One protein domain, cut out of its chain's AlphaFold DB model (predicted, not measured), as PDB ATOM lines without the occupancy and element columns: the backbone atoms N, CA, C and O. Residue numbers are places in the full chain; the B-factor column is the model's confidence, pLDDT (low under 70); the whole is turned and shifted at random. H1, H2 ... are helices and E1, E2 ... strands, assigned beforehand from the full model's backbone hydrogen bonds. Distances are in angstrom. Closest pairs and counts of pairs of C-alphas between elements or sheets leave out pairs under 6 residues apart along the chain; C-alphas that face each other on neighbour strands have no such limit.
ATOM      1  N   THR A  22      72.318 211.091 159.873       88.12
ATOM      2  CA  THR A  22      72.085 209.997 160.813       88.12
ATOM      3  C   THR A  22      72.039 208.671 160.061       88.12
ATOM      4  O   THR A  22      71.235 208.488 159.144       88.12
ATOM      5  N   TYR A  23      72.862 207.723 160.484       88.69
ATOM      6  CA  TYR A  23      72.857 206.338 160.034       88.69
ATOM      7  C   TYR A  23      72.174 205.486 161.101       88.69
ATOM      8  O   TYR A  23      72.487 205.593 162.283       88.69
ATOM      9  N   SER A  24      71.208 204.663 160.690       87.94
ATOM     10  CA  SER A  24      70.542 203.685 161.559       87.94
ATOM     11  C   SER A  24      70.934 202.285 161.110       87.94
ATOM     12  O   SER A  24      70.773 201.956 159.935       87.94
ATOM     13  N   PHE A  25      71.462 201.484 162.031       89.44
ATOM     14  CA  PHE A  25      71.941 200.137 161.752       89.44
ATOM     15  C   PHE A  25      71.007 199.107 162.372       89.44
ATOM     16  O   PHE A  25      71.031 198.866 163.582       89.44
ATOM     17  N   ASP A  26      70.213 198.464 161.522       86.44
ATOM     18  CA  ASP A  26      69.155 197.547 161.955       86.44
ATOM     19  C   ASP A  26      69.663 196.119 162.198       86.44
ATOM     20  O   ASP A  26      68.959 195.279 162.769       86.44
ATOM     21  N   LYS A  27      70.886 195.816 161.747       89.06
ATOM     22  CA  LYS A  27      71.511 194.497 161.862       89.06
ATOM     23  C   LYS A  27      72.901 194.603 162.465       89.06
ATOM     24  O   LYS A  27      73.698 195.426 162.026       89.06
ATOM     25  N   LYS A  28      73.177 193.722 163.426       93.50
ATOM     26  CA  LYS A  28      74.505 193.421 163.962       93.50
ATOM     27  C   LYS A  28      74.915 192.047 163.443       93.50
ATOM     28  O   LYS A  28      74.153 191.094 163.601       93.50
ATOM     29  N   VAL A  29      76.085 191.940 162.833       94.25
ATOM     30  CA  VAL A  29      76.689 190.670 162.419       94.25
ATOM     31  C   VAL A  29      77.969 190.482 163.207       94.25
ATOM     32  O   VAL A  29      78.870 191.321 163.135       94.25
ATOM     33  N   SER A  30      78.028 189.386 163.956       92.94
ATOM     34  CA  SER A  30      79.192 189.014 164.750       92.94
ATOM     35  C   SER A  30      79.967 187.908 164.051       92.94
ATOM     36  O   SER A  30      79.402 186.901 163.614       92.94
ATOM     37  N   TYR A  31      81.275 188.098 163.982       92.50
ATOM     38  CA  TYR A  31      82.240 187.170 163.429       92.50
ATOM     39  C   TYR A  31      83.172 186.712 164.536       92.50
ATOM     40  O   TYR A  31      83.761 187.528 165.239       92.50
ATOM     41  N   LYS A  32      83.354 185.405 164.654       89.12
ATOM     42  CA  LYS A  32      84.441 184.844 165.439       89.12
ATOM     43  C   LYS A  32      85.761 185.132 164.733       89.12
ATOM     44  O   LYS A  32      85.876 184.858 163.534       89.12
ATOM     45  N   ILE A  33      86.741 185.640 165.474       85.25
ATOM     46  CA  ILE A  33      88.111 185.764 164.976       85.25
ATOM     47  C   ILE A  33      88.784 184.391 165.085       85.25
ATOM     48  O   ILE A  33      88.835 183.783 166.156       85.25
ATOM     49  N   ASN A  34      89.252 183.869 163.954       78.94
ATOM     50  CA  ASN A  34      89.968 182.603 163.883       78.94
ATOM     51  C   ASN A  34      91.427 182.852 164.274       78.94
ATOM     52  O   ASN A  34      92.148 183.529 163.543       78.94
ATOM     53  N   LEU A  35      91.850 182.284 165.404       72.94
ATOM     54  CA  LEU A  35      93.232 182.319 165.883       72.94
ATOM     55  C   LEU A  35      93.822 180.900 165.860       72.94
ATOM     56  O   LEU A  35      93.091 179.952 166.172       72.94
ATOM     57  N   PRO A  36      95.110 180.726 165.513       70.81
ATOM     58  CA  PRO A  36      95.759 179.421 165.586       70.81
ATOM     59  C   PRO A  36      95.801 178.888 167.021       70.81
ATOM     60  O   PRO A  36      95.826 179.658 167.984       70.81
ATOM     61  N   ASP A  37      95.849 177.561 167.166       69.69
ATOM     62  CA  ASP A  37      95.761 176.903 168.475       69.69
ATOM     63  C   ASP A  37      96.869 177.336 169.452       69.69
ATOM     64  O   ASP A  37      96.615 177.436 170.650       69.69
ATOM     65  N   GLU A  38      98.053 177.692 168.948       69.38
ATOM     66  CA  GLU A  38      99.172 178.210 169.751       69.38
ATOM     67  C   GLU A  38      98.856 179.539 170.462       69.38
ATOM     68  O   GLU A  38      99.374 179.788 171.548       69.38
ATOM     69  N   TYR A  39      97.953 180.355 169.905       69.38
ATOM     70  CA  TYR A  39      97.521 181.612 170.519       69.38
ATOM     71  C   TYR A  39      96.283 181.457 171.406       69.38
ATOM     72  O   TYR A  39      95.972 182.348 172.196       69.38
ATOM     73  N   ARG A  40      95.576 180.322 171.321       65.25
ATOM     74  CA  ARG A  40      94.371 180.074 172.133       65.25
ATOM     75  C   ARG A  40      94.685 179.948 173.619       65.25
ATOM     76  O   ARG A  40      93.823 180.270 174.426       65.25
ATOM     77  N   VAL A  41      95.907 179.537 173.963       64.38
ATOM     78  CA  VAL A  41      96.383 179.432 175.354       64.38
ATOM     79  C   VAL A  41      96.401 180.803 176.039       64.38
ATOM     80  O   VAL A  41      96.055 180.903 177.210       64.38
ATOM     81  N   TYR A  42      96.703 181.883 175.306       60.91
ATOM     82  CA  TYR A  42      96.680 183.249 175.852       60.91
ATOM     83  C   TYR A  42      95.265 183.797 176.084       60.91
ATOM     84  O   TYR A  42      95.109 184.803 176.769       60.91
ATOM     85  N   LEU A  43      94.243 183.143 175.522       62.78
ATOM     86  CA  LEU A  43      92.834 183.532 175.633       62.78
ATOM     87  C   LEU A  43      92.023 182.561 176.506       62.78
ATOM     88  O   LEU A  43      90.795 182.660 176.589       62.78
ATOM     89  N   GLU A  44      92.682 181.593 177.145       61.78
ATOM     90  CA  GLU A  44      92.023 180.582 177.964       61.78
ATOM     91  C   GLU A  44      91.395 181.234 179.212       61.78
ATOM     92  O   GLU A  44      92.047 181.953 179.965       61.78
ATOM     93  N   GLY A  45      90.085 181.037 179.405       62.66
ATOM     94  CA  GLY A  45      89.312 181.680 180.479       62.66
ATOM     95  C   GLY A  45      88.779 183.087 180.164       62.66
ATOM     96  O   GLY A  45      88.057 183.654 180.986       62.66
ATOM     97  N   GLN A  46      89.068 183.645 178.985       65.06
ATOM     98  CA  GLN A  46      88.628 184.988 178.591       65.06
ATOM     99  C   GLN A  46      87.379 184.963 177.698       65.06
ATOM    100  O   GLN A  46      87.033 183.943 177.093       65.06
ATOM    101  N   LYS A  47      86.659 186.096 177.629       66.00
ATOM    102  CA  LYS A  47      85.508 186.241 176.719       66.00
ATOM    103  C   LYS A  47      85.972 186.075 175.272       66.00
ATOM    104  O   LYS A  47      87.004 186.621 174.899       66.00
ATOM    105  N   GLU A  48      85.177 185.365 174.472       74.31
ATOM    106  CA  GLU A  48      85.445 185.163 173.045       74.31
ATOM    107  C   GLU A  48      85.604 186.512 172.333       74.31
ATOM    108  O   GLU A  48      84.747 187.384 172.469       74.31
ATOM    109  N   LEU A  49      86.706 186.667 171.597       79.00
ATOM    110  CA  LEU A  49      86.984 187.850 170.793       79.00
ATOM    111  C   LEU A  49      86.209 187.779 169.471       79.00
ATOM    112  O   LEU A  49      86.361 186.839 168.681       79.00
ATOM    113  N   LEU A  50      85.396 188.798 169.230       84.38
ATOM    114  CA  LEU A  50      84.504 188.916 168.090       84.38
ATOM    115  C   LEU A  50      84.830 190.171 167.292       84.38
ATOM    116  O   LEU A  50      85.025 191.245 167.849       84.38
ATOM    117  N   PHE A  51      84.800 190.047 165.973       88.00
ATOM    118  CA  PHE A  51      84.718 191.180 165.068       88.00
ATOM    119  C   PHE A  51      83.246 191.446 164.762       88.00
ATOM    120  O   PHE A  51      82.508 190.556 164.337       88.00
ATOM    121  N   VAL A  52      82.799 192.670 164.988       88.44
ATOM    122  CA  VAL A  52      81.389 193.035 164.937       88.44
ATOM    123  C   VAL A  52      81.172 194.105 163.888       88.44
ATOM    124  O   VAL A  52      81.916 195.077 163.808       88.44
ATOM    125  N   THR A  53      80.111 193.941 163.101       92.62
ATOM    126  CA  THR A  53      79.664 194.945 162.133       92.62
ATOM    127  C   THR A  53      78.187 195.254 162.309       92.62
ATOM    128  O   THR A  53      77.340 194.365 162.359       92.62
ATOM    129  N   TYR A  54      77.874 196.535 162.369       92.25
ATOM    130  CA  TYR A  54      76.546 197.104 162.283       92.25
ATOM    131  C   TYR A  54      76.337 197.557 160.840       92.25
ATOM    132  O   TYR A  54      77.158 198.291 160.293       92.25
ATOM    133  N   ILE A  55      75.271 197.083 160.197       91.56
ATOM    134  CA  ILE A  55      75.119 197.186 158.739       91.56
ATOM    135  C   ILE A  55      73.859 197.977 158.383       91.56
ATOM    136  O   ILE A  55      72.775 197.706 158.905       91.56
ATOM    137  N   THR A  56      74.006 198.924 157.456       86.62
ATOM    138  CA  THR A  56      72.907 199.570 156.722       86.62
ATOM    139  C   THR A  56      72.941 199.136 155.248       86.62
ATOM    140  O   THR A  56      73.730 198.288 154.835       86.62
ATOM    141  N   LYS A  57      72.084 199.731 154.412       84.81
ATOM    142  CA  LYS A  57      72.134 199.540 152.958       84.81
ATOM    143  C   LYS A  57      73.430 200.064 152.314       84.81
ATOM    144  O   LYS A  57      73.838 199.537 151.282       84.81
ATOM    145  N   ASP A  58      74.009 201.127 152.863       86.38
ATOM    146  CA  ASP A  58      75.075 201.931 152.254       86.38
ATOM    147  C   ASP A  58      76.296 202.141 153.162       86.38
ATOM    148  O   ASP A  58      77.282 202.729 152.716       86.38
ATOM    149  N   ALA A  59      76.251 201.659 154.407       93.00
ATOM    150  CA  ALA A  59      77.314 201.856 155.377       93.00
ATOM    151  C   ALA A  59      77.518 200.659 156.315       93.00
ATOM    152  O   ALA A  59      76.602 199.873 156.576       93.00
ATOM    153  N   VAL A  60      78.732 200.559 156.855       94.00
ATOM    154  CA  VAL A  60      79.114 199.610 157.905       94.00
ATOM    155  C   VAL A  60      79.819 200.371 159.020       94.00
ATOM    156  O   VAL A  60      80.778 201.085 158.758       94.00
ATOM    157  N   LEU A  61      79.372 200.198 160.258       91.94
ATOM    158  CA  LEU A  61      80.120 200.575 161.458       91.94
ATOM    159  C   LEU A  61      80.655 199.285 162.072       91.94
ATOM    160  O   LEU A  61      79.873 198.370 162.301       91.94
ATOM    161  N   GLY A  62      81.950 199.177 162.334       88.88
ATOM    162  CA  GLY A  62      82.507 197.975 162.944       88.88
ATOM    163  C   GLY A  62      83.455 198.253 164.093       88.88
ATOM    164  O   GLY A  62      83.935 199.367 164.268       88.88
ATOM    165  N   THR A  63      83.662 197.224 164.906       85.56
ATOM    166  CA  THR A  63      84.451 197.244 166.143       85.56
ATOM    167  C   THR A  63      84.808 195.802 166.533       85.56
ATOM    168  O   THR A  63      84.352 194.851 165.887       85.56
ATOM    169  N   SER A  64      85.605 195.624 167.581       80.69
ATOM    170  CA  SER A  64      85.862 194.340 168.233       80.69
ATOM    171  C   SER A  64      85.163 194.262 169.602       80.69
ATOM    172  O   SER A  64      85.023 195.255 170.307       80.69
ATOM    173  N   GLU A  65      84.697 193.073 169.989       77.19
ATOM    174  CA  GLU A  65      84.077 192.799 171.295       77.19
ATOM    175  C   GLU A  65      84.745 191.579 171.951       77.19
ATOM    176  O   GLU A  65      84.953 190.572 171.286       77.19
ATOM    177  N   GLY A  66      85.015 191.620 173.262       64.38
ATOM    178  CA  GLY A  66      85.595 190.489 174.014       64.38
ATOM    179  C   GLY A  66      87.132 190.434 174.002       64.38
ATOM    180  O   GLY A  66      87.751 191.143 173.225       64.38
ATOM    181  N   GLY A  67      87.721 189.608 174.885       60.69
ATOM    182  CA  GLY A  67      89.174 189.403 175.070       60.69
ATOM    183  C   GLY A  67      90.013 190.650 175.438       60.69
ATOM    184  O   GLY A  67      89.572 191.778 175.240       60.69
ATOM    185  N   PRO A  68      91.227 190.498 175.998       54.81
ATOM    186  CA  PRO A  68      92.233 191.548 176.011       54.81
ATOM    187  C   PRO A  68      92.777 191.769 174.595       54.81
ATOM    188  O   PRO A  68      92.630 190.938 173.695       54.81
ATOM    189  N   TYR A  69      93.431 192.912 174.434       50.22
ATOM    190  CA  TYR A  69      94.086 193.366 173.216       50.22
ATOM    191  C   TYR A  69      94.947 192.260 172.575       50.22
ATOM    192  O   TYR A  69      95.923 191.804 173.165       50.22
ATOM    193  N   VAL A  70      94.624 191.851 171.346       47.75
ATOM    194  CA  VAL A  70      95.517 191.039 170.496       47.75
ATOM    195  C   VAL A  70      95.966 191.889 169.320       47.75
ATOM    196  O   VAL A  70      95.148 192.528 168.660       47.75
ATOM    197  N   SER A  71      97.269 191.942 169.060       42.97
ATOM    198  CA  SER A  71      97.821 192.639 167.898       42.97
ATOM    199  C   SER A  71      97.319 191.994 166.592       42.97
ATOM    200  O   SER A  71      97.357 190.776 166.439       42.97
ATOM    201  N   GLY A  72      96.815 192.796 165.642       49.69
ATOM    202  CA  GLY A  72      96.349 192.301 164.335       49.69
ATOM    203  C   GLY A  72      95.410 193.255 163.581       49.69
ATOM    204  O   GLY A  72      94.874 194.202 164.151       49.69
ATOM    205  N   SER A  73      95.172 192.987 162.288       48.25
ATOM    206  CA  SER A  73      94.389 193.846 161.371       48.25
ATOM    207  C   SER A  73      92.897 193.987 161.713       48.25
ATOM    208  O   SER A  73      92.218 194.834 161.136       48.25
ATOM    209  N   PHE A  74      92.377 193.170 162.635       49.03
ATOM    210  CA  PHE A  74      90.982 193.203 163.092       49.03
ATOM    211  C   PHE A  74      90.800 193.850 164.470       49.03
ATOM    212  O   PHE A  74      89.666 193.979 164.929       49.03
ATOM    213  N   ASN A  75      91.889 194.277 165.119       49.53
ATOM    214  CA  ASN A  75      91.849 195.025 166.374       49.53
ATOM    215  C   ASN A  75      91.759 196.529 166.083       49.53
ATOM    216  O   ASN A  75      92.698 197.293 166.296       49.53
ATOM    217  N   LYS A  76      90.629 196.940 165.504       53.94
ATOM    218  CA  LYS A  76      90.283 198.355 165.371       53.94
ATOM    219  C   LYS A  76      89.239 198.681 166.426       53.94
ATOM    220  O   LYS A  76      88.137 198.141 166.360       53.94
ATOM    221  N   GLU A  77      89.572 199.588 167.347       66.56
ATOM    222  CA  GLU A  77      88.656 200.061 168.396       66.56
ATOM    223  C   GLU A  77      87.282 200.436 167.814       66.56
ATOM    224  O   GLU A  77      86.253 200.065 168.372       66.56
ATOM    225  N   SER A  78      87.245 201.122 166.661       84.25
ATOM    226  CA  SER A  78      86.047 201.318 165.833       84.25
ATOM    227  C   SER A  78      86.405 201.847 164.441       84.25
ATOM    228  O   SER A  78      87.379 202.581 164.275       84.25
ATOM    229  N   PHE A  79      85.595 201.507 163.439       90.12
ATOM    230  CA  PHE A  79      85.720 202.011 162.073       90.12
ATOM    231  C   PHE A  79      84.361 202.237 161.415       90.12
ATOM    232  O   PHE A  79      83.380 201.566 161.737       90.12
ATOM    233  N   PHE A  80      84.314 203.132 160.435       93.00
ATOM    234  CA  PHE A  80      83.118 203.433 159.661       93.00
ATOM    235  C   PHE A  80      83.414 203.376 158.164       93.00
ATOM    236  O   PHE A  80      84.400 203.932 157.696       93.00
ATOM    237  N   ILE A  81      82.563 202.694 157.401       93.69
ATOM    238  CA  ILE A  81      82.658 202.603 155.946       93.69
ATOM    239  C   ILE A  81      81.400 203.188 155.345       93.69
ATOM    240  O   ILE A  81      80.302 202.704 155.613       93.69
ATOM    241  N   HIS A  82      81.561 204.183 154.483       91.69
ATOM    242  CA  HIS A  82      80.481 204.705 153.651       91.69
ATOM    243  C   HIS A  82      81.074 205.297 152.371       91.69
ATOM    244  O   HIS A  82      82.219 205.743 152.364       91.69
ATOM    245  N   ASN A  83      80.327 205.261 151.265       87.81
ATOM    246  CA  ASN A  83      80.806 205.727 149.955       87.81
ATOM    247  C   ASN A  83      82.161 205.118 149.524       87.81
ATOM    248  O   ASN A  83      82.979 205.799 148.908       87.81
ATOM    249  N   ASN A  84      82.396 203.836 149.837       87.00
ATOM    250  CA  ASN A  84      83.659 203.118 149.593       87.00
ATOM    251  C   ASN A  84      84.893 203.755 150.256       87.00
ATOM    252  O   ASN A  84      86.015 203.491 149.839       87.00
ATOM    253  N   ARG A  85      84.689 204.595 151.272       91.88
ATOM    254  CA  ARG A  85      85.755 205.162 152.088       91.88
ATOM    255  C   ARG A  85      85.711 204.537 153.457       91.88
ATOM    256  O   ARG A  85      84.642 204.405 154.050       91.88
ATOM    257  N   PHE A  86      86.882 204.160 153.926       92.44
ATOM    258  CA  PHE A  86      87.113 203.561 155.215       92.44
ATOM    259  C   PHE A  86      87.690 204.625 156.154       92.44
ATOM    260  O   PHE A  86      88.764 205.164 155.898       92.44
ATOM    261  N   PHE A  87      86.974 204.919 157.232       92.38
ATOM    262  CA  PHE A  87      87.351 205.885 158.255       92.38
ATOM    263  C   PHE A  87      87.677 205.144 159.550       92.38
ATOM    264  O   PHE A  87      86.844 204.388 160.059       92.38
ATOM    265  N   ASP A  88      88.853 205.399 160.116       89.75
ATOM    266  CA  ASP A  88      89.123 205.061 161.512       89.75
ATOM    267  C   ASP A  88      88.449 206.113 162.394       89.75
ATOM    268  O   ASP A  88      88.682 207.311 162.222       89.75
ATOM    269  N   VAL A  89      87.569 205.684 163.303       87.69
ATOM    270  CA  VAL A  89      86.710 206.606 164.060       87.69
ATOM    271  C   VAL A  89      86.717 206.323 165.553       87.69
ATOM    272  O   VAL A  89      86.881 205.185 165.996       87.69
ATOM    273  N   TYR A  90      86.493 207.368 166.340       81.31
ATOM    274  CA  TYR A  90      85.978 207.233 167.694       81.31
ATOM    275  C   TYR A  90      84.467 207.004 167.614       81.31
ATOM    276  O   TYR A  90      83.745 207.792 167.004       81.31
ATOM    277  N   ALA A  91      83.994 205.922 168.229       68.75
ATOM    278  CA  ALA A  91      82.573 205.657 168.414       68.75
ATOM    279  C   ALA A  91      82.222 205.895 169.887       68.75
ATOM    280  O   ALA A  91      82.187 204.968 170.696       68.75
ATOM    281  N   ASN A  92      82.018 207.161 170.256       58.03
ATOM    282  CA  ASN A  92      81.618 207.502 171.615       58.03
ATOM    283  C   ASN A  92      80.138 207.139 171.823       58.03
ATOM    284  O   ASN A  92      79.241 207.740 171.227       58.03
ATOM    285  N   SER A  93      79.882 206.155 172.688       47.81
ATOM    286  CA  SER A  93      78.530 205.654 172.975       47.81
ATOM    287  C   SER A  93      77.579 206.701 173.577       47.81
ATOM    288  O   SER A  93      76.364 206.519 173.506       47.81
ATOM    289  N   LEU A  94      78.099 207.798 174.142       38.47
ATOM    290  CA  LEU A  94      77.290 208.841 174.784       38.47
ATOM    291  C   LEU A  94      76.762 209.889 173.801       38.47
ATOM    292  O   LEU A  94      75.667 210.417 173.999       38.47
ATOM    293  N   GLU A  95      77.517 210.184 172.745       53.06
ATOM    294  CA  GLU A  95      77.191 211.273 171.817       53.06
ATOM    295  C   GLU A  95      76.489 210.773 170.555       53.06
ATOM    296  O   GLU A  95      75.881 211.564 169.839       53.06
ATOM    297  N   ASN A  96      76.522 209.458 170.292       72.38
ATOM    298  CA  ASN A  96      76.060 208.873 169.029       72.38
ATOM    299  C   ASN A  96      76.630 209.626 167.813       72.38
ATOM    300  O   ASN A  96      75.992 209.672 166.770       72.38
ATOM    301  N   GLN A  97      77.813 210.220 167.941       81.19
ATOM    302  CA  GLN A  97      78.495 210.963 166.893       81.19
ATOM    303  C   GLN A  97      79.828 210.273 166.629       81.19
ATOM    304  O   GLN A  97      80.526 209.866 167.559       81.19
ATOM    305  N   LEU A  98      80.157 210.102 165.351       85.44
ATOM    306  CA  LEU A  98      81.443 209.564 164.933       85.44
ATOM    307  C   LEU A  98      82.416 210.704 164.642       85.44
ATOM    308  O   LEU A  98      82.052 211.656 163.949       85.44
ATOM    309  N   SER A  99      83.659 210.544 165.094       87.06
ATOM    310  CA  SER A  99      84.754 211.464 164.773       87.06
ATOM    311  C   SER A  99      85.955 210.730 164.202       87.06
ATOM    312  O   SER A  99      86.306 209.660 164.699       87.06
ATOM    313  N   ILE A 100      86.583 211.283 163.161       91.50
ATOM    314  CA  ILE A 100      87.742 210.648 162.512       91.50
ATOM    315  C   ILE A 100      88.962 210.734 163.436       91.50
ATOM    316  O   ILE A 100      89.268 211.783 163.998       91.50
ATOM    317  N   LYS A 101      89.684 209.621 163.571       88.31
ATOM    318  CA  LYS A 101      90.910 209.525 164.365       88.31
ATOM    319  C   LYS A 101      92.088 210.134 163.619       88.31
ATOM    320  O   LYS A 101      92.463 209.638 162.561       88.31
ATOM    321  N   ALA A 102      92.709 211.159 164.198       87.25
ATOM    322  CA  ALA A 102      93.973 211.689 163.700       87.25
ATOM    323  C   ALA A 102      95.151 210.856 164.244       87.25
ATOM    324  O   ALA A 102      95.313 210.789 165.467       87.25
ATOM    325  N   PRO A 103      96.003 210.260 163.388       84.56
ATOM    326  CA  PRO A 103      97.186 209.527 163.838       84.56
ATOM    327  C   PRO A 103      98.179 210.445 164.561       84.56
ATOM    328  O   PRO A 103      98.078 211.678 164.526       84.56
ATOM    329  N   TYR A 104      99.170 209.840 165.207       79.38
ATOM    330  CA  TYR A 104     100.370 210.555 165.630       79.38
ATOM    331  C   TYR A 104     101.168 211.026 164.410       79.38
ATOM    332  O   TYR A 104     101.171 210.366 163.367       79.38
ATOM    333  N   TYR A 105     101.838 212.170 164.543       83.38
ATOM    334  CA  TYR A 105     102.712 212.708 163.506       83.38
ATOM    335  C   TYR A 105     104.167 212.682 163.978       83.38
ATOM    336  O   TYR A 105     104.459 213.080 165.102       83.38
ATOM    337  N   TYR A 106     105.054 212.211 163.107       82.81
ATOM    338  CA  TYR A 106     106.505 212.236 163.266       82.81
ATOM    339  C   TYR A 106     107.160 212.193 161.877       82.81
ATOM    340  O   TYR A 106     106.508 211.844 160.882       82.81
ATOM    341  N   GLU A 107     108.442 212.551 161.786       79.06
ATOM    342  CA  GLU A 107     109.180 212.500 160.522       79.06
ATOM    343  C   GLU A 107     109.262 211.066 159.978       79.06
ATOM    344  O   GLU A 107     109.604 210.123 160.687       79.06
ATOM    345  N   GLY A 108     108.935 210.891 158.696       79.00
ATOM    346  CA  GLY A 108     108.923 209.580 158.042       79.00
ATOM    347  C   GLY A 108     107.593 208.824 158.131       79.00
ATOM    348  O   GLY A 108     107.483 207.734 157.568       79.00
ATOM    349  N   VAL A 109     106.556 209.386 158.769       84.56
ATOM    350  CA  VAL A 109     105.206 208.815 158.674       84.56
ATOM    351  C   VAL A 109     104.710 208.876 157.219       84.56
ATOM    352  O   VAL A 109     104.828 209.901 156.546       84.56
ATOM    353  N   SER A 110     104.162 207.767 156.716       84.94
ATOM    354  CA  SER A 110     103.668 207.684 155.334       84.94
ATOM    355  C   SER A 110     102.536 208.685 155.079       84.94
ATOM    356  O   SER A 110     101.611 208.793 155.886       84.94
ATOM    357  N   GLU A 111     102.550 209.355 153.920       85.81
ATOM    358  CA  GLU A 111     101.461 210.249 153.502       85.81
ATOM    359  C   GLU A 111     100.103 209.538 153.445       85.81
ATOM    360  O   GLU A 111      99.074 210.165 153.691       85.81
ATOM    361  N   ASP A 112     100.085 208.233 153.163       84.88
ATOM    362  CA  ASP A 112      98.852 207.446 153.155       84.88
ATOM    363  C   ASP A 112      98.230 207.329 154.551       84.88
ATOM    364  O   ASP A 112      97.006 207.351 154.670       84.88
ATOM    365  N   ASN A 113      99.052 207.291 155.606       84.12
ATOM    366  CA  ASN A 113      98.570 207.280 156.988       84.12
ATOM    367  C   ASN A 113      98.032 208.651 157.417       84.12
ATOM    368  O   ASN A 113      97.253 208.730 158.357       84.12
ATOM    369  N   LEU A 114      98.414 209.728 156.726       90.06
ATOM    370  CA  LEU A 114      97.956 211.096 156.989       90.06
ATOM    371  C   LEU A 114      96.709 211.477 156.185       90.06
ATOM    372  O   LEU A 114      96.380 212.659 156.076       90.06
ATOM    373  N   LYS A 115      96.016 210.496 155.601       93.44
ATOM    374  CA  LYS A 115      94.727 210.703 154.942       93.44
ATOM    375  C   LYS A 115      93.588 210.448 155.934       93.44
ATOM    376  O   LYS A 115      93.677 209.525 156.735       93.44
ATOM    377  N   PRO A 116      92.479 211.203 155.844       93.56
ATOM    378  CA  PRO A 116      91.323 211.026 156.730       93.56
ATOM    379  C   PRO A 116      90.587 209.695 156.515       93.56
ATOM    380  O   PRO A 116      89.725 209.325 157.308       93.56
ATOM    381  N   TYR A 117      90.871 209.005 155.411       93.69
ATOM    382  CA  TYR A 117      90.290 207.716 155.070       93.69
ATOM    383  C   TYR A 117      91.209 206.928 154.136       93.69
ATOM    384  O   TYR A 117      92.027 207.503 153.413       93.69
ATOM    385  N   SER A 118      91.002 205.614 154.092       89.56
ATOM    386  CA  SER A 118      91.539 204.731 153.057       89.56
ATOM    387  C   SER A 118      90.426 204.262 152.113       89.56
ATOM    388  O   SER A 118      89.238 204.340 152.426       89.56
ATOM    389  N   ASP A 119      90.797 203.747 150.942       86.00
ATOM    390  CA  ASP A 119      89.828 203.166 149.997       86.00
ATOM    391  C   ASP A 119      89.485 201.701 150.325       86.00
ATOM    392  O   ASP A 119      88.610 201.104 149.700       86.00
ATOM    393  N   ASN A 120      90.207 201.084 151.266       83.38
ATOM    394  CA  ASN A 120      90.084 199.661 151.562       83.38
ATOM    395  C   ASN A 120      90.241 199.408 153.067       83.38
ATOM    396  O   ASN A 120      91.218 199.847 153.675       83.38
ATOM    397  N   LEU A 121      89.306 198.650 153.647       83.81
ATOM    398  CA  LEU A 121      89.444 198.094 155.000       83.81
ATOM    399  C   LEU A 121      90.564 197.042 155.052       83.81
ATOM    400  O   LEU A 121      91.301 196.953 156.030       83.81
ATOM    401  N   PHE A 122      90.666 196.249 153.988       82.56
ATOM    402  CA  PHE A 122      91.655 195.190 153.822       82.56
ATOM    403  C   PHE A 122      92.707 195.574 152.787       82.56
ATOM    404  O   PHE A 122      92.618 196.603 152.120       82.56
ATOM    405  N   GLU A 123      93.703 194.714 152.628       79.56
ATOM    406  CA  GLU A 123      94.701 194.827 151.573       79.56
ATOM    407  C   GLU A 123      94.082 194.975 150.168       79.56
ATOM    408  O   GLU A 123      92.962 194.543 149.867       79.56
ATOM    409  N   ILE A 168      71.373 190.593 153.347       92.94
ATOM    410  CA  ILE A 168      72.466 191.390 153.905       92.94
ATOM    411  C   ILE A 168      73.616 191.401 152.899       92.94
ATOM    412  O   ILE A 168      74.063 190.353 152.447       92.94
ATOM    413  N   ASN A 169      74.099 192.597 152.564       92.88
ATOM    414  CA  ASN A 169      75.126 192.804 151.548       92.88
ATOM    415  C   ASN A 169      76.313 193.612 152.099       92.88
ATOM    416  O   ASN A 169      76.587 194.719 151.638       92.88
ATOM    417  N   ASN A 170      77.005 193.080 153.106       94.06
ATOM    418  CA  ASN A 170      78.200 193.734 153.646       94.06
ATOM    419  C   ASN A 170      79.452 193.504 152.796       94.06
ATOM    420  O   ASN A 170      80.353 194.335 152.848       94.06
ATOM    421  N   VAL A 171      79.499 192.458 151.961       94.56
ATOM    422  CA  VAL A 171      80.649 192.216 151.072       94.56
ATOM    423  C   VAL A 171      80.876 193.389 150.129       94.56
ATOM    424  O   VAL A 171      82.002 193.853 149.996       94.56
ATOM    425  N   ALA A 172      79.811 193.926 149.531       92.62
ATOM    426  CA  ALA A 172      79.933 195.055 148.613       92.62
ATOM    427  C   ALA A 172      80.462 196.336 149.281       92.62
ATOM    428  O   ALA A 172      80.970 197.208 148.582       92.62
ATOM    429  N   ILE A 173      80.314 196.455 150.606       92.81
ATOM    430  CA  ILE A 173      80.743 197.621 151.386       92.81
ATOM    431  C   ILE A 173      82.167 197.413 151.913       92.81
ATOM    432  O   ILE A 173      82.991 198.313 151.823       92.81
ATOM    433  N   MET A 174      82.472 196.225 152.443       91.31
ATOM    434  CA  MET A 174      83.776 195.905 153.040       91.31
ATOM    435  C   MET A 174      84.854 195.569 151.997       91.31
ATOM    436  O   MET A 174      86.041 195.729 152.273       91.31
ATOM    437  N   PHE A 175      84.446 195.113 150.809       90.75
ATOM    438  CA  PHE A 175      85.324 194.713 149.706       90.75
ATOM    439  C   PHE A 175      84.896 195.391 148.385       90.75
ATOM    440  O   PHE A 175      84.569 194.709 147.407       90.75
ATOM    441  N   PRO A 176      84.863 196.734 148.306       87.31
ATOM    442  CA  PRO A 176      84.352 197.442 147.127       87.31
ATOM    443  C   PRO A 176      85.088 197.086 145.817       87.31
ATOM    444  O   PRO A 176      84.505 197.128 144.731       87.31
ATOM    445  N   GLN A 177      86.355 196.675 145.904       85.25
ATOM    446  CA  GLN A 177      87.231 196.319 144.789       85.25
ATOM    447  C   GLN A 177      86.868 194.998 144.093       85.25
ATOM    448  O   GLN A 177      87.128 194.858 142.896       85.25
ATOM    449  N   ILE A 178      86.236 194.043 144.792       88.31
ATOM    450  CA  ILE A 178      85.982 192.700 144.235       88.31
ATOM    451  C   ILE A 178      84.676 192.612 143.432       88.31
ATOM    452  O   ILE A 178      84.455 191.631 142.726       88.31
ATOM    453  N   LYS A 179      83.812 193.636 143.515       88.25
ATOM    454  CA  LYS A 179      82.508 193.732 142.820       88.25
ATOM    455  C   LYS A 179      81.548 192.557 143.076       88.25
ATOM    456  O   LYS A 179      80.612 192.352 142.301       88.25
ATOM    457  N   LEU A 180      81.747 191.816 144.164       93.31
ATOM    458  CA  LEU A 180      80.830 190.780 144.638       93.31
ATOM    459  C   LEU A 180      79.802 191.378 145.602       93.31
ATOM    460  O   LEU A 180      80.014 192.441 146.190       93.31
ATOM    461  N   LYS A 181      78.665 190.696 145.739       94.94
ATOM    462  CA  LYS A 181      77.573 191.077 146.638       94.94
ATOM    463  C   LYS A 181      77.147 189.873 147.464       94.94
ATOM    464  O   LYS A 181      77.242 188.747 146.991       94.94
ATOM    465  N   GLY A 182      76.650 190.133 148.664       95.62
ATOM    466  CA  GLY A 182      76.132 189.123 149.575       95.62
ATOM    467  C   GLY A 182      76.648 189.294 150.993       95.62
ATOM    468  O   GLY A 182      77.317 190.279 151.331       95.62
ATOM    469  N   LEU A 183      76.320 188.306 151.815       97.31
ATOM    470  CA  LEU A 183      76.751 188.234 153.199       97.31
ATOM    471  C   LEU A 183      78.131 187.584 153.263       97.31
ATOM    472  O   LEU A 183      78.336 186.481 152.752       97.31
ATOM    473  N   LEU A 184      79.065 188.252 153.935       97.12
ATOM    474  CA  LEU A 184      80.342 187.658 154.290       97.12
ATOM    475  C   LEU A 184      80.082 186.544 155.307       97.12
ATOM    476  O   LEU A 184      79.598 186.821 156.404       97.12
ATOM    477  N   VAL A 185      80.413 185.305 154.949       97.56
ATOM    478  CA  VAL A 185      80.289 184.130 155.826       97.56
ATOM    479  C   VAL A 185      81.645 183.753 156.411       97.56
ATOM    480  O   VAL A 185      81.739 183.442 157.597       97.56
ATOM    481  N   ARG A 186      82.707 183.812 155.603       95.69
ATOM    482  CA  ARG A 186      84.081 183.590 156.060       95.69
ATOM    483  C   ARG A 186      85.056 184.473 155.292       95.69
ATOM    484  O   ARG A 186      84.892 184.642 154.086       95.69
ATOM    485  N   TYR A 187      86.073 184.977 155.973       93.25
ATOM    486  CA  TYR A 187      87.281 185.532 155.370       93.25
ATOM    487  C   TYR A 187      88.490 184.853 156.004       93.25
ATOM    488  O   TYR A 187      88.545 184.717 157.220       93.25
ATOM    489  N   ASP A 188      89.434 184.412 155.192       89.94
ATOM    490  CA  ASP A 188      90.705 183.857 155.639       89.94
ATOM    491  C   ASP A 188      91.824 184.648 154.971       89.94
ATOM    492  O   ASP A 188      91.964 184.600 153.749       89.94
ATOM    493  N   ALA A 189      92.586 185.402 155.758       80.69
ATOM    494  CA  ALA A 189      93.674 186.235 155.274       80.69
ATOM    495  C   ALA A 189      95.011 185.480 155.161       80.69
ATOM    496  O   ALA A 189      96.027 186.135 154.972       80.69
ATOM    497  N   GLY A 190      95.061 184.151 155.307       71.12
ATOM    498  CA  GLY A 190      96.263 183.328 155.092       71.12
ATOM    499  C   GLY A 190      97.272 183.327 156.249       71.12
ATOM    500  O   GLY A 190      97.681 182.262 156.700       71.12
ATOM    501  N   ASP A 191      97.618 184.501 156.784       61.16
ATOM    502  CA  ASP A 191      98.646 184.652 157.825       61.16
ATOM    503  C   ASP A 191      97.995 185.045 159.158       61.16
ATOM    504  O   ASP A 191      97.982 186.218 159.531       61.16
ATOM    505  N   PHE A 192      97.449 184.071 159.891       54.78
ATOM    506  CA  PHE A 192      97.001 184.226 161.293       54.78
ATOM    507  C   PHE A 192      95.668 184.954 161.534       54.78
ATOM    508  O   PHE A 192      95.276 185.145 162.681       54.78
ATOM    509  N   ASN A 193      94.952 185.347 160.480       68.81
ATOM    510  CA  ASN A 193      93.880 186.333 160.573       68.81
ATOM    511  C   ASN A 193      92.663 185.897 159.749       68.81
ATOM    512  O   ASN A 193      92.674 185.966 158.525       68.81
ATOM    513  N   GLY A 194      91.589 185.462 160.406       83.50
ATOM    514  CA  GLY A 194      90.358 185.079 159.716       83.50
ATOM    515  C   GLY A 194      89.103 185.418 160.502       83.50
ATOM    516  O   GLY A 194      89.131 185.554 161.720       83.50
ATOM    517  N   LEU A 195      87.990 185.537 159.794       90.62
ATOM    518  CA  LEU A 195      86.669 185.813 160.333       90.62
ATOM    519  C   LEU A 195      85.724 184.693 159.920       90.62
ATOM    520  O   LEU A 195      85.643 184.366 158.738       90.62
ATOM    521  N   THR A 196      84.958 184.159 160.864       93.69
ATOM    522  CA  THR A 196      83.871 183.212 160.576       93.69
ATOM    523  C   THR A 196      82.579 183.731 161.179       93.69
ATOM    524  O   THR A 196      82.543 184.052 162.364       93.69
ATOM    525  N   ILE A 197      81.506 183.818 160.392       95.75
ATOM    526  CA  ILE A 197      80.220 184.312 160.886       95.75
ATOM    527  C   ILE A 197      79.734 183.462 162.059       95.75
ATOM    528  O   ILE A 197      79.730 182.235 161.987       95.75
ATOM    529  N   GLN A 198      79.317 184.112 163.139       93.44
ATOM    530  CA  GLN A 198      78.775 183.453 164.321       93.44
ATOM    531  C   GLN A 198      77.260 183.621 164.376       93.44
ATOM    532  O   GLN A 198      76.527 182.635 164.443       93.44
ATOM    533  N   ASN A 199      76.775 184.864 164.323       90.81
ATOM    534  CA  ASN A 199      75.347 185.153 164.349       90.81
ATOM    535  C   ASN A 199      75.001 186.485 163.669       90.81
ATOM    536  O   ASN A 199      75.865 187.297 163.331       90.81
ATOM    537  N   ILE A 200      73.695 186.684 163.485       93.62
ATOM    538  CA  ILE A 200      73.101 187.940 163.041       93.62
ATOM    539  C   ILE A 200      71.982 188.285 164.018       93.62
ATOM    540  O   ILE A 200      71.078 187.479 164.242       93.62
ATOM    541  N   ALA A 201      72.027 189.487 164.576       91.25
ATOM    542  CA  ALA A 201      71.034 190.007 165.502       91.25
ATOM    543  C   ALA A 201      70.403 191.296 164.965       91.25
ATOM    544  O   ALA A 201      70.953 191.980 164.097       91.25
ATOM    545  N   ASN A 202      69.228 191.638 165.491       87.69
ATOM    546  CA  ASN A 202      68.673 192.972 165.295       87.69
ATOM    547  C   ASN A 202      69.478 193.984 166.117       87.69
ATOM    548  O   ASN A 202      69.951 193.671 167.207       87.69
ATOM    549  N   SER A 203      69.596 195.195 165.595       86.25
ATOM    550  CA  SER A 203      70.264 196.321 166.236       86.25
ATOM    551  C   SER A 203      69.380 197.563 166.139       86.25
ATOM    552  O   SER A 203      68.502 197.651 165.285       86.25
ATOM    553  N   ASN A 204      69.597 198.507 167.046       79.56
ATOM    554  CA  ASN A 204      68.974 199.828 167.059       79.56
ATOM    555  C   ASN A 204      70.021 200.953 167.144       79.56
ATOM    556  O   ASN A 204      69.666 202.082 167.485       79.56
ATOM    557  N   VAL A 205      71.291 200.645 166.854       84.12
ATOM    558  CA  VAL A 205      72.390 201.614 166.864       84.12
ATOM    559  C   VAL A 205      72.101 202.725 165.864       84.12
ATOM    560  O   VAL A 205      71.742 202.474 164.710       84.12
ATOM    561  N   LYS A 206      72.274 203.963 166.320       85.44
ATOM    562  CA  LYS A 206      72.172 205.160 165.496       85.44
ATOM    563  C   LYS A 206      73.388 206.019 165.742       85.44
ATOM    564  O   LYS A 206      73.726 206.247 166.896       85.44
ATOM    565  N   VAL A 207      73.999 206.501 164.671       86.38
ATOM    566  CA  VAL A 207      75.119 207.439 164.765       86.38
ATOM    567  C   VAL A 207      74.936 208.587 163.789       86.38
ATOM    568  O   VAL A 207      74.301 208.418 162.745       86.38
ATOM    569  N   THR A 208      75.497 209.743 164.096       87.88
ATOM    570  CA  THR A 208      75.640 210.859 163.176       87.88
ATOM    571  C   THR A 208      77.077 210.948 162.684       87.88
ATOM    572  O   THR A 208      78.031 210.662 163.409       87.88
ATOM    573  N   PHE A 209      77.227 211.294 161.410       89.38
ATOM    574  CA  PHE A 209      78.527 211.531 160.800       89.38
ATOM    575  C   PHE A 209      78.397 212.645 159.763       89.38
ATOM    576  O   PHE A 209      77.612 212.539 158.814       89.38
ATOM    577  N   ASP A 210      79.161 213.718 159.954       90.94
ATOM    578  CA  ASP A 210      79.326 214.789 158.974       90.94
ATOM    579  C   ASP A 210      80.703 214.649 158.325       90.94
ATOM    580  O   ASP A 210      81.698 215.180 158.808       90.94
ATOM    581  N   GLU A 211      80.752 213.915 157.211       91.62
ATOM    582  CA  GLU A 211      81.999 213.616 156.499       91.62
ATOM    583  C   GLU A 211      82.828 214.874 156.206       91.62
ATOM    584  O   GLU A 211      84.047 214.853 156.346       91.62
ATOM    585  N   LYS A 212      82.186 215.975 155.792       92.50
ATOM    586  CA  LYS A 212      82.914 217.189 155.404       92.50
ATOM    587  C   LYS A 212      83.562 217.838 156.617       92.50
ATOM    588  O   LYS A 212      84.747 218.152 156.564       92.50
TER     589      LYS A 212
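Overview. This is residues 22 to 123 and 168 to 212 of the 484 residues of an uncharacterized protein of Empedobacter brevis NBRC 14943 = ATCC 43319 (UniProt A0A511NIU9). One long antiparallel sheet, strongly twisted, folds back on itself into two leaves, E6 E5 E4 E3 E2 facing E8 E7 with E1 as the hinge, and the first residue of E6 comes round to the last part of E8. Short H2 sits between E7 and the hairpin E3 and E4, H1 juts off beyond the last residue of E1, and residues 106 to 112 stick out as a free loop. The printed part has 147 residues, with two named helices and eight named strands in the chain order E1 H1 E2 E3 E4 E5 E6 H2 E7 E8, and is mostly strand. It is compact, with a radius of gyration of the C-alphas of 15.6 A and spans of 44 by 43 by 35 A.

Arrangement. E1, residues 22 to 34, bends by 68 degrees at residue 26. It is antiparallel to E8, residues 194 to 209, at 158 degrees, with N 25 and O 205 2.9 A apart. E8 bends by 103 degrees at residue 199. H1, residues 37 to 43, is not on the sheet; 0 of its 3 O i to N i+4 pairs are within hydrogen-bond range, against 3 of 4 O i to N i+3 pairs. E2, residues 50 to 55, is the other neighbour of E1, with N 31 and O 51 2.8 A apart. E2 begins a meander, each strand the antiparallel neighbour of the one before: E3, residues 59 to 65, E4, residues 79 to 82, E5, residues 85 to 92, and E6, residues 97 to 100. Here N 63 and O 52 are 3.0 A apart, N 81 and O 60 2.8 A, N 87 and O 80 2.8 A, and N 90 and O 99 2.8 A. The closest C-alphas of E6 and E8 are those of Gln 97 and Thr 208, 4.7 A apart. H2, residues 171 to 174, is on the sheet but only just at the sheet's level, with a height of 3.5 A; it is too short for an O i to N i+4 pair. E7, residues 183 to 188, forms a hairpin with E8, with N 195 and O 187 2.8 A apart. E6 and E7 are the edge strands.

Along the chain. E1 begins at C-alpha 22, (72.085, 209.997, 160.813), and is 32.9 A long. E3 is 19.5 A, E5 20.1 A and E8 29.0 A long. E8 ends at C-alpha 209, (78.527, 211.531, 160.800).

Size, cuts and confidence. The C-alphas of Glu 107 and Asn 202 are the two farthest apart, 45.2 A. Residues 124 to 167 are not printed, with 22.6 A between C-alphas 123 and 168. The link from E3 to E4 is long. Mean pLDDT of the printed part is 81.6; residues 37 to 47, 66 to 77, 91 to 95 and 191 to 193 are under 70.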